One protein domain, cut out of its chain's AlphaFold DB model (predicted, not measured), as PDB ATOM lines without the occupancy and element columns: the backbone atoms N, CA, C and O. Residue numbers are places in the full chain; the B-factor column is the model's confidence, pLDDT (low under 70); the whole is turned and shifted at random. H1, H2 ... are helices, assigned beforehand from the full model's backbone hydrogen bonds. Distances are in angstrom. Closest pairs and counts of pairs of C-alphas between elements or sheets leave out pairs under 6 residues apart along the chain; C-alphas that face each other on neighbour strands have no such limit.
ATOM      1  N   ASP A   2      -9.512   8.719 -70.155       77.19
ATOM      2  CA  ASP A   2     -10.456   7.919 -70.958       77.19
ATOM      3  C   ASP A   2     -10.605   6.471 -70.464       77.19
ATOM      4  O   ASP A   2     -11.707   5.935 -70.453       77.19
ATOM      5  N   THR A   3      -9.529   5.893 -69.924       82.88
ATOM      6  CA  THR A   3      -9.516   4.560 -69.299       82.88
ATOM      7  C   THR A   3     -10.376   4.468 -68.035       82.88
ATOM      8  O   THR A   3     -11.147   3.527 -67.879       82.88
ATOM      9  N   ALA A   4     -10.308   5.464 -67.147       88.88
ATOM     10  CA  ALA A   4     -11.144   5.498 -65.945       88.88
ATOM     11  C   ALA A   4     -12.630   5.650 -66.307       88.88
ATOM     12  O   ALA A   4     -13.492   5.024 -65.702       88.88
ATOM     13  N   LYS A   5     -12.949   6.442 -67.338       92.69
ATOM     14  CA  LYS A   5     -14.337   6.633 -67.786       92.69
ATOM     15  C   LYS A   5     -14.940   5.376 -68.417       92.69
ATOM     16  O   LYS A   5     -16.160   5.221 -68.326       92.69
ATOM     17  N   SER A   6     -14.118   4.505 -69.011       94.81
ATOM     18  CA  SER A   6     -14.557   3.242 -69.622       94.81
ATOM     19  C   SER A   6     -14.840   2.111 -68.629       94.81
ATOM     20  O   SER A   6     -15.408   1.102 -69.036       94.81
ATOM     21  N   LEU A   7     -14.473   2.261 -67.352       95.75
ATOM     22  CA  LEU A   7     -14.799   1.269 -66.327       95.75
ATOM     23  C   LEU A   7     -16.319   1.231 -66.055       95.75
ATOM     24  O   LEU A   7     -16.995   2.268 -66.158       95.75
ATOM     25  N   PRO A   8     -16.873   0.067 -65.663       97.31
ATOM     26  CA  PRO A   8     -18.207  -0.031 -65.080       97.31
ATOM     27  C   PRO A   8     -18.409   0.972 -63.937       97.31
ATOM     28  O   PRO A   8     -17.472   1.329 -63.230       97.31
ATOM     29  N   LEU A   9     -19.649   1.431 -63.724       95.06
ATOM     30  CA  LEU A   9     -19.929   2.486 -62.740       95.06
ATOM     31  C   LEU A   9     -19.422   2.145 -61.331       95.06
ATOM     32  O   LEU A   9     -18.859   3.025 -60.690       95.06
ATOM     33  N   ALA A  10     -19.600   0.902 -60.879       96.25
ATOM     34  CA  ALA A  10     -19.128   0.457 -59.568       96.25
ATOM     35  C   ALA A  10     -17.600   0.580 -59.447       96.25
ATOM     36  O   ALA A  10     -17.114   1.261 -58.552       96.25
ATOM     37  N   GLU A  11     -16.857   0.057 -60.425       96.94
ATOM     38  CA  GLU A  11     -15.391   0.152 -60.468       96.94
ATOM     39  C   GLU A  11     -14.898   1.607 -60.542       96.94
ATOM     40  O   GLU A  11     -13.855   1.946 -59.990       96.94
ATOM     41  N   ARG A  12     -15.655   2.507 -61.187       96.88
ATOM     42  CA  ARG A  12     -15.335   3.946 -61.174       96.88
ATOM     43  C   ARG A  12     -15.481   4.561 -59.792       96.88
ATOM     44  O   ARG A  12     -14.666   5.408 -59.445       96.88
ATOM     45  N   ILE A  13     -16.522   4.191 -59.050       96.12
ATOM     46  CA  ILE A  13     -16.747   4.692 -57.689       96.12
ATOM     47  C   ILE A  13     -15.624   4.193 -56.779       96.12
ATOM     48  O   ILE A  13     -14.971   5.012 -56.144       96.12
ATOM     49  N   GLU A  14     -15.325   2.893 -56.820       96.69
ATOM     50  CA  GLU A  14     -14.229   2.292 -56.048       96.69
ATOM     51  C   GLU A  14     -12.876   2.943 -56.376       96.69
ATOM     52  O   GLU A  14     -12.103   3.276 -55.478       96.69
ATOM     53  N   LEU A  15     -12.598   3.198 -57.660       95.94
ATOM     54  CA  LEU A  15     -11.380   3.892 -58.076       95.94
ATOM     55  C   LEU A  15     -11.323   5.331 -57.544       95.94
ATOM     56  O   LEU A  15     -10.257   5.783 -57.133       95.94
ATOM     57  N   ILE A  16     -12.441   6.065 -57.562       95.94
ATOM     58  CA  ILE A  16     -12.501   7.431 -57.024       95.94
ATOM     59  C   ILE A  16     -12.224   7.420 -55.519       95.94
ATOM     60  O   ILE A  16     -11.428   8.232 -55.057       95.94
ATOM     61  N   GLU A  17     -12.836   6.497 -54.776       95.56
ATOM     62  CA  GLU A  17     -12.622   6.348 -53.333       95.56
ATOM     63  C   GLU A  17     -11.159   6.016 -53.014       95.56
ATOM     64  O   GLU A  17     -10.543   6.688 -52.188       95.56
ATOM     65  N   ALA A  18     -10.564   5.053 -53.727       96.38
ATOM     66  CA  ALA A  18      -9.168   4.664 -53.532       96.38
ATOM     67  C   ALA A  18      -8.182   5.802 -53.850       96.38
ATOM     68  O   ALA A  18      -7.216   6.016 -53.117       96.38
ATOM     69  N   LEU A  19      -8.420   6.553 -54.929       94.81
ATOM     70  CA  LEU A  19      -7.586   7.705 -55.283       94.81
ATOM     71  C   LEU A  19      -7.733   8.843 -54.272       94.81
ATOM     72  O   LEU A  19      -6.742   9.493 -53.945       94.81
ATOM     73  N   TRP A  20      -8.947   9.083 -53.776       93.94
ATOM     74  CA  TRP A  20      -9.195  10.101 -52.760       93.94
ATOM     75  C   TRP A  20      -8.452   9.791 -51.456       93.94
ATOM     76  O   TRP A  20      -7.783  10.664 -50.906       93.94
ATOM     77  N   GLU A  21      -8.495   8.534 -51.018       94.19
ATOM     78  CA  GLU A  21      -7.758   8.059 -49.846       94.19
ATOM     79  C   GLU A  21      -6.234   8.182 -50.037       94.19
ATOM     80  O   GLU A  21      -5.541   8.673 -49.149       94.19
ATOM     81  N   SER A  22      -5.707   7.825 -51.215       95.75
ATOM     82  CA  SER A  22      -4.273   7.969 -51.528       95.75
ATOM     83  C   SER A  22      -3.794   9.414 -51.392       95.75
ATOM     84  O   SER A  22      -2.764   9.669 -50.776       95.75
ATOM     85  N   ILE A  23      -4.559  10.378 -51.914       94.75
ATOM     86  CA  ILE A  23      -4.213  11.806 -51.845       94.75
ATOM     87  C   ILE A  23      -4.104  12.273 -50.386       94.75
ATOM     88  O   ILE A  23      -3.174  13.004 -50.040       94.75
ATOM     89  N   ALA A  24      -5.023  11.832 -49.522       90.75
ATOM     90  CA  ALA A  24      -4.963  12.135 -48.095       90.75
ATOM     91  C   ALA A  24      -3.731  11.492 -47.429       90.75
ATOM     92  O   ALA A  24      -3.015  12.160 -46.684       90.75
ATOM     93  N   GLN A  25      -3.435  10.227 -47.744       94.31
ATOM     94  CA  GLN A  25      -2.264   9.506 -47.221       94.31
ATOM     95  C   GLN A  25      -0.927  10.101 -47.683       94.31
ATOM     96  O   GLN A  25       0.065  10.037 -46.958       94.31
ATOM     97  N   GLU A  26      -0.898  10.718 -48.862       95.69
ATOM     98  CA  GLU A  26       0.254  11.451 -49.396       95.69
ATOM     99  C   GLU A  26       0.457  12.829 -48.733       95.69
ATOM    100  O   GLU A  26       1.403  13.546 -49.069       95.69
ATOM    101  N   GLY A  27      -0.383  13.191 -47.756       90.38
ATOM    102  CA  GLY A  27      -0.238  14.404 -46.949       90.38
ATOM    103  C   GLY A  27      -0.826  15.653 -47.600       90.38
ATOM    104  O   GLY A  27      -0.409  16.769 -47.281       90.38
ATOM    105  N   TYR A  28      -1.772  15.498 -48.530       91.88
ATOM    106  CA  TYR A  28      -2.499  16.638 -49.075       91.88
ATOM    107  C   TYR A  28      -3.487  17.197 -48.043       91.88
ATOM    108  O   TYR A  28      -4.628  16.751 -47.929       91.88
ATOM    109  N   GLU A  29      -3.046  18.221 -47.319       88.75
ATOM    110  CA  GLU A  29      -3.856  18.983 -46.367       88.75
ATOM    111  C   GLU A  29      -3.991  20.434 -46.858       88.75
ATOM    112  O   GLU A  29      -3.158  21.287 -46.537       88.75
ATOM    113  N   PRO A  30      -4.996  20.748 -47.698       89.12
ATOM    114  CA  PRO A  30      -5.185  22.114 -48.158       89.12
ATOM    115  C   PRO A  30      -5.565  23.014 -46.971       89.12
ATOM    116  O   PRO A  30      -6.412  22.630 -46.158       89.12
ATOM    117  N   PRO A  31      -4.984  24.222 -46.860       93.62
ATOM    118  CA  PRO A  31      -5.362  25.143 -45.804       93.62
ATOM    119  C   PRO A  31      -6.818  25.579 -45.990       93.62
ATOM    120  O   PRO A  31      -7.277  25.807 -47.112       93.62
ATOM    121  N   LEU A  32      -7.529  25.745 -44.878       96.31
ATOM    122  CA  LEU A  32      -8.857  26.346 -44.890       96.31
ATOM    123  C   LEU A  32      -8.758  27.850 -45.156       96.31
ATOM    124  O   LEU A  32      -7.840  28.519 -44.671       96.31
ATOM    125  N   THR A  33      -9.737  28.405 -45.872       97.75
ATOM    126  CA  THR A  33      -9.930  29.861 -45.861       97.75
ATOM    127  C   THR A  33     -10.433  30.309 -44.488       97.75
ATOM    128  O   THR A  33     -10.973  29.513 -43.714       97.75
ATOM    129  N   ALA A  34     -10.294  31.601 -44.180       98.06
ATOM    130  CA  ALA A  34     -10.790  32.153 -42.922       98.06
ATOM    131  C   ALA A  34     -12.306  31.936 -42.761       98.06
ATOM    132  O   ALA A  34     -12.779  31.613 -41.675       98.06
ATOM    133  N   GLU A  35     -13.063  32.052 -43.854       98.19
ATOM    134  CA  GLU A  35     -14.510  31.835 -43.871       98.19
ATOM    135  C   GLU A  35     -14.870  30.367 -43.618       98.19
ATOM    136  O   GLU A  35     -15.830  30.084 -42.905       98.19
ATOM    137  N   GLN A  36     -14.096  29.431 -44.174       98.31
ATOM    138  CA  GLN A  36     -14.298  28.001 -43.935       98.31
ATOM    139  C   GLN A  36     -13.993  27.631 -42.482       98.31
ATOM    140  O   GLN A  36     -14.797  26.943 -41.858       98.31
ATOM    141  N   ALA A  37     -12.875  28.115 -41.932       97.81
ATOM    142  CA  ALA A  37     -12.518  27.891 -40.531       97.81
ATOM    143  C   ALA A  37     -13.593  28.451 -39.583       97.81
ATOM    144  O   ALA A  37     -14.092  27.727 -38.725       97.81
ATOM    145  N   ALA A  38     -14.038  29.691 -39.814       98.38
ATOM    146  CA  ALA A  38     -15.086  30.318 -39.011       98.38
ATOM    147  C   ALA A  38     -16.426  29.560 -39.072       98.38
ATOM    148  O   ALA A  38     -17.127  29.452 -38.066       98.38
ATOM    149  N   GLU A  39     -16.798  29.014 -40.235       98.44
ATOM    150  CA  GLU A  39     -18.020  28.212 -40.358       98.44
ATOM    151  C   GLU A  39     -17.909  26.867 -39.629       98.44
ATOM    152  O   GLU A  39     -18.890  26.422 -39.026       98.44
ATOM    153  N   LEU A  40     -16.737  26.226 -39.647       97.81
ATOM    154  CA  LEU A  40     -16.506  25.000 -38.878       97.81
ATOM    155  C   LEU A  40     -16.588  25.264 -37.371       97.81
ATOM    156  O   LEU A  40     -17.309  24.536 -36.687       97.81
ATOM    157  N   ASP A  41     -15.956  26.333 -36.878       98.44
ATOM    158  CA  ASP A  41     -16.029  26.734 -35.466       98.44
ATOM    159  C   ASP A  41     -17.478  27.005 -35.041       98.44
ATOM    160  O   ASP A  41     -17.967  26.454 -34.050       98.44
ATOM    161  N   ARG A  42     -18.226  27.772 -35.848       98.19
ATOM    162  CA  ARG A  42     -19.642  28.071 -35.588       98.19
ATOM    163  C   ARG A  42     -20.498  26.801 -35.519       98.19
ATOM    164  O   ARG A  42     -21.379  26.702 -34.661       98.19
ATOM    165  N   ARG A  43     -20.284  25.840 -36.427       97.12
ATOM    166  CA  ARG A  43     -21.023  24.561 -36.438       97.12
ATOM    167  C   ARG A  43     -20.650  23.673 -35.259       97.12
ATOM    168  O   ARG A  43     -21.542  23.050 -34.687       97.12
ATOM    169  N   LEU A  44     -19.373  23.640 -34.888       97.88
ATOM    170  CA  LEU A  44     -18.901  22.879 -33.739       97.88
ATOM    171  C   LEU A  44     -19.523  23.408 -32.442       97.88
ATOM    172  O   LEU A  44     -20.079  22.626 -31.673       97.88
ATOM    173  N   GLU A  45     -19.521  24.727 -32.235       98.31
ATOM    174  CA  GLU A  45     -20.181  25.342 -31.078       98.31
ATOM    175  C   GLU A  45     -21.691  25.070 -31.047       98.31
ATOM    176  O   GLU A  45     -22.256  24.813 -29.982       98.31
ATOM    177  N   ALA A  46     -22.364  25.153 -32.200       97.50
ATOM    178  CA  ALA A  46     -23.794  24.875 -32.292       97.50
ATOM    179  C   ALA A  46     -24.107  23.423 -31.901       97.50
ATOM    180  O   ALA A  46     -25.002  23.189 -31.091       97.50
ATOM    181  N   HIS A  47     -23.319  22.468 -32.400       96.81
ATOM    182  CA  HIS A  47     -23.477  21.055 -32.071       96.81
ATOM    183  C   HIS A  47     -23.162  20.758 -30.599       96.81
ATOM    184  O   HIS A  47     -23.886  20.011 -29.955       96.81
ATOM    185  N   GLN A  48     -22.143  21.394 -30.015       97.69
ATOM    186  CA  GLN A  48     -21.850  21.256 -28.582       97.69
ATOM    187  C   GLN A  48     -22.990  21.779 -27.694       97.69
ATOM    188  O   GLN A  48     -23.250  21.216 -26.632       97.69
ATOM    189  N   LYS A  49     -23.673  22.854 -28.116       98.19
ATOM    190  CA  LYS A  49     -24.829  23.420 -27.399       98.19
ATOM    191  C   LYS A  49     -26.093  22.575 -27.565       98.19
ATOM    192  O   LYS A  49     -26.904  22.541 -26.644       98.19
ATOM    193  N   ASN A  50     -26.270  21.933 -28.719       97.56
ATOM    194  CA  ASN A  50     -27.432  21.104 -29.024       97.56
ATOM    195  C   ASN A  50     -27.014  19.840 -29.807       97.56
ATOM    196  O   ASN A  50     -27.136  19.807 -31.034       97.56
ATOM    197  N   PRO A  51     -26.487  18.805 -29.124       96.00
ATOM    198  CA  PRO A  51     -25.930  17.626 -29.792       96.00
ATOM    199  C   PRO A  51     -26.988  16.797 -30.528       96.00
ATOM    200  O   PRO A  51     -26.666  16.133 -31.510       96.00
ATOM    201  N   ASP A  52     -28.245  16.886 -30.092       95.94
ATOM    202  CA  ASP A  52     -29.377  16.182 -30.695       95.94
ATOM    203  C   ASP A  52     -30.010  16.960 -31.868       95.94
ATOM    204  O   ASP A  52     -30.970  16.480 -32.470       95.94
ATOM    205  N   ASP A  53     -29.472  18.134 -32.238       94.38
ATOM    206  CA  ASP A  53     -29.872  18.902 -33.434       94.38
ATOM    207  C   ASP A  53     -29.302  18.286 -34.717       94.38
ATOM    208  O   ASP A  53     -28.526  18.884 -35.469       94.38
ATOM    209  N   VAL A  54     -29.629  17.018 -34.924       92.94
ATOM    210  CA  VAL A  54     -29.152  16.207 -36.034       92.94
ATOM    211  C   VAL A  54     -30.325  15.484 -36.671       92.94
ATOM    212  O   VAL A  54     -31.306  15.122 -36.022       92.94
ATOM    213  N   LEU A  55     -30.220  15.247 -37.974       92.94
ATOM    214  CA  LEU A  55     -31.174  14.430 -38.710       92.94
ATOM    215  C   LEU A  55     -30.500  13.126 -39.105       92.94
ATOM    216  O   LEU A  55     -29.355  13.115 -39.557       92.94
ATOM    217  N   SER A  56     -31.226  12.019 -38.948       95.25
ATOM    218  CA  SER A  56     -30.740  10.731 -39.421       95.25
ATOM    219  C   SER A  56     -30.625  10.736 -40.948       95.25
ATOM    220  O   SER A  56     -31.387  11.415 -41.649       95.25
ATOM    221  N   TRP A  57     -29.693   9.940 -41.472       94.19
ATOM    222  CA  TRP A  57     -29.552   9.764 -42.914       94.19
ATOM    223  C   TRP A  57     -30.851   9.271 -43.561       94.19
ATOM    224  O   TRP A  57     -31.251   9.795 -44.598       94.19
ATOM    225  N   ASP A  58     -31.544   8.327 -42.925       96.12
ATOM    226  CA  ASP A  58     -32.802   7.784 -43.441       96.12
ATOM    227  C   ASP A  58     -33.900   8.849 -43.518       96.12
ATOM    228  O   ASP A  58     -34.642   8.890 -44.503       96.12
ATOM    229  N   THR A  59     -33.963   9.755 -42.534       96.00
ATOM    230  CA  THR A  59     -34.889  10.899 -42.545       96.00
ATOM    231  C   THR A  59     -34.617  11.798 -43.748       96.00
ATOM    232  O   THR A  59     -35.502  11.986 -44.581       96.00
ATOM    233  N   ILE A  60     -33.379  12.284 -43.905       95.06
ATOM    234  CA  ILE A  60     -33.021  13.183 -45.013       95.06
ATOM    235  C   ILE A  60     -33.196  12.501 -46.370       95.06
ATOM    236  O   ILE A  60     -33.713  13.104 -47.310       95.06
ATOM    237  N   LYS A  61     -32.795  11.234 -46.491       93.88
ATOM    238  CA  LYS A  61     -32.956  10.463 -47.725       93.88
ATOM    239  C   LYS A  61     -34.429  10.331 -48.105       93.88
ATOM    240  O   LYS A  61     -34.770  10.552 -49.267       93.88
ATOM    241  N   THR A  62     -35.288  10.022 -47.136       95.44
ATOM    242  CA  THR A  62     -36.741   9.932 -47.337       95.44
ATOM    243  C   THR A  62     -37.322  11.278 -47.766       95.44
ATOM    244  O   THR A  62     -38.089  11.338 -48.729       95.44
ATOM    245  N   ASP A  63     -36.918  12.370 -47.116       94.31
ATOM    246  CA  ASP A  63     -37.377  13.723 -47.449       94.31
ATOM    247  C   ASP A  63     -36.968  14.135 -48.869       94.31
ATOM    248  O   ASP A  63     -37.788  14.654 -49.634       94.31
ATOM    249  N   LEU A  64     -35.727  13.845 -49.268       94.19
ATOM    250  CA  LEU A  64     -35.233  14.108 -50.622       94.19
ATOM    251  C   LEU A  64     -35.983  13.273 -51.668       94.19
ATOM    252  O   LEU A  64     -36.417  13.817 -52.685       94.19
ATOM    253  N   GLN A  65     -36.195  11.980 -51.426       93.44
ATOM    254  CA  GLN A  65     -36.968  11.122 -52.332       93.44
ATOM    255  C   GLN A  65     -38.411  11.615 -52.482       93.44
ATOM    256  O   GLN A  65     -38.916  11.736 -53.596       93.44
ATOM    257  N   ASN A  66     -39.066  11.988 -51.382       93.38
ATOM    258  CA  ASN A  66     -40.414  12.553 -51.429       93.38
ATOM    259  C   ASN A  66     -40.474  13.855 -52.236       93.38
ATOM    260  O   ASN A  66     -41.448  14.078 -52.953       93.38
ATOM    261  N   LYS A  67     -39.439  14.696 -52.134       92.56
ATOM    262  CA  LYS A  67     -39.368  15.986 -52.825       92.56
ATOM    263  C   LYS A  67     -39.077  15.865 -54.323       92.56
ATOM    264  O   LYS A  67     -39.567  16.693 -55.085       92.56
ATOM    265  N   TYR A  68     -38.286  14.878 -54.744       89.56
ATOM    266  CA  TYR A  68     -37.766  14.799 -56.120       89.56
ATOM    267  C   TYR A  68     -38.231  13.576 -56.923       89.56
ATOM    268  O   TYR A  68     -38.020  13.546 -58.131       89.56
ATOM    269  N   THR A  69     -38.860  12.577 -56.297       74.31
ATOM    270  CA  THR A  69     -39.348  11.354 -56.968       74.31
ATOM    271  C   THR A  69     -40.876  11.313 -57.102       74.31
ATOM    272  O   THR A  69     -41.398  10.533 -57.891       74.31
ATOM    273  N   LYS A  70     -41.619  12.177 -56.396       57.22
ATOM    274  CA  LYS A  70     -43.046  12.424 -56.676       57.22
ATOM    275  C   LYS A  70     -43.198  13.489 -57.771       57.22
ATOM    276  O   LYS A  70     -43.612  14.603 -57.475       57.22
TER     277      LYS A  70
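Overview. This is residues 2 to 70 of the 71 residues of an uncharacterized protein of Cyanobacteria bacterium 13_1_40CM_2_61_4 (UniProt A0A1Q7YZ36). The printed part is an open, flat horseshoe of three separate helices, H2, H3 and H4, strung one after another on links, with an empty middle and no packed core. The short H1 folds back near the first part of H2 at one end of the horseshoe, and H4 makes the other end. The printed part has 69 residues with four named helices, in the order H1, H2, H3, H4, and no named strand; its class is all helix. The whole is extended, with a radius of gyration of the C-alphas of 18.2 A, and the C-alphas span 48 by 42 by 18 A.

Along the chain. H1 is residues 2 to 5, beginning at C-alpha 2 at (-10.456, 7.919, -70.958). After a tight link of 3 residues comes H2, residues 9 to 25, the longest helix, 24.5 A from first to last C-alpha. H3 is residues 34 to 49, 22.7 A long, beginning at C-alpha 34 at (-10.790, 32.153, -42.922). H4 is residues 57 to 69, 17.2 A long, ending at C-alpha 69 at (-39.348, 11.354, -56.968).

Arrangement. H1 and H2 are close but not clearly touching; their closest C-alphas, those of Ala 4 and Arg 12, are 6.5 A apart. H2 and H3 are apart, and so are H3 and H4, and H2 and H4. H1 is apart from H3 and from H4. In H2, H3 and H4 every O i to N i+4 pair is within hydrogen-bond range; H1 is too short for such a pair.

Size, cuts and confidence. The two C-alphas farthest apart, those of Thr 3 and Lys 49, are 48.4 A apart. Residues 17 to 31, 33 to 39 and 41 to 70 stand free. The links from H2 to H3, 8 residues, and from H3 to H4, 7 residues, are short. The printed part has no cut. The mean pLDDT of the printed part is 94.0, and residue 70 is the one printed residue under 70.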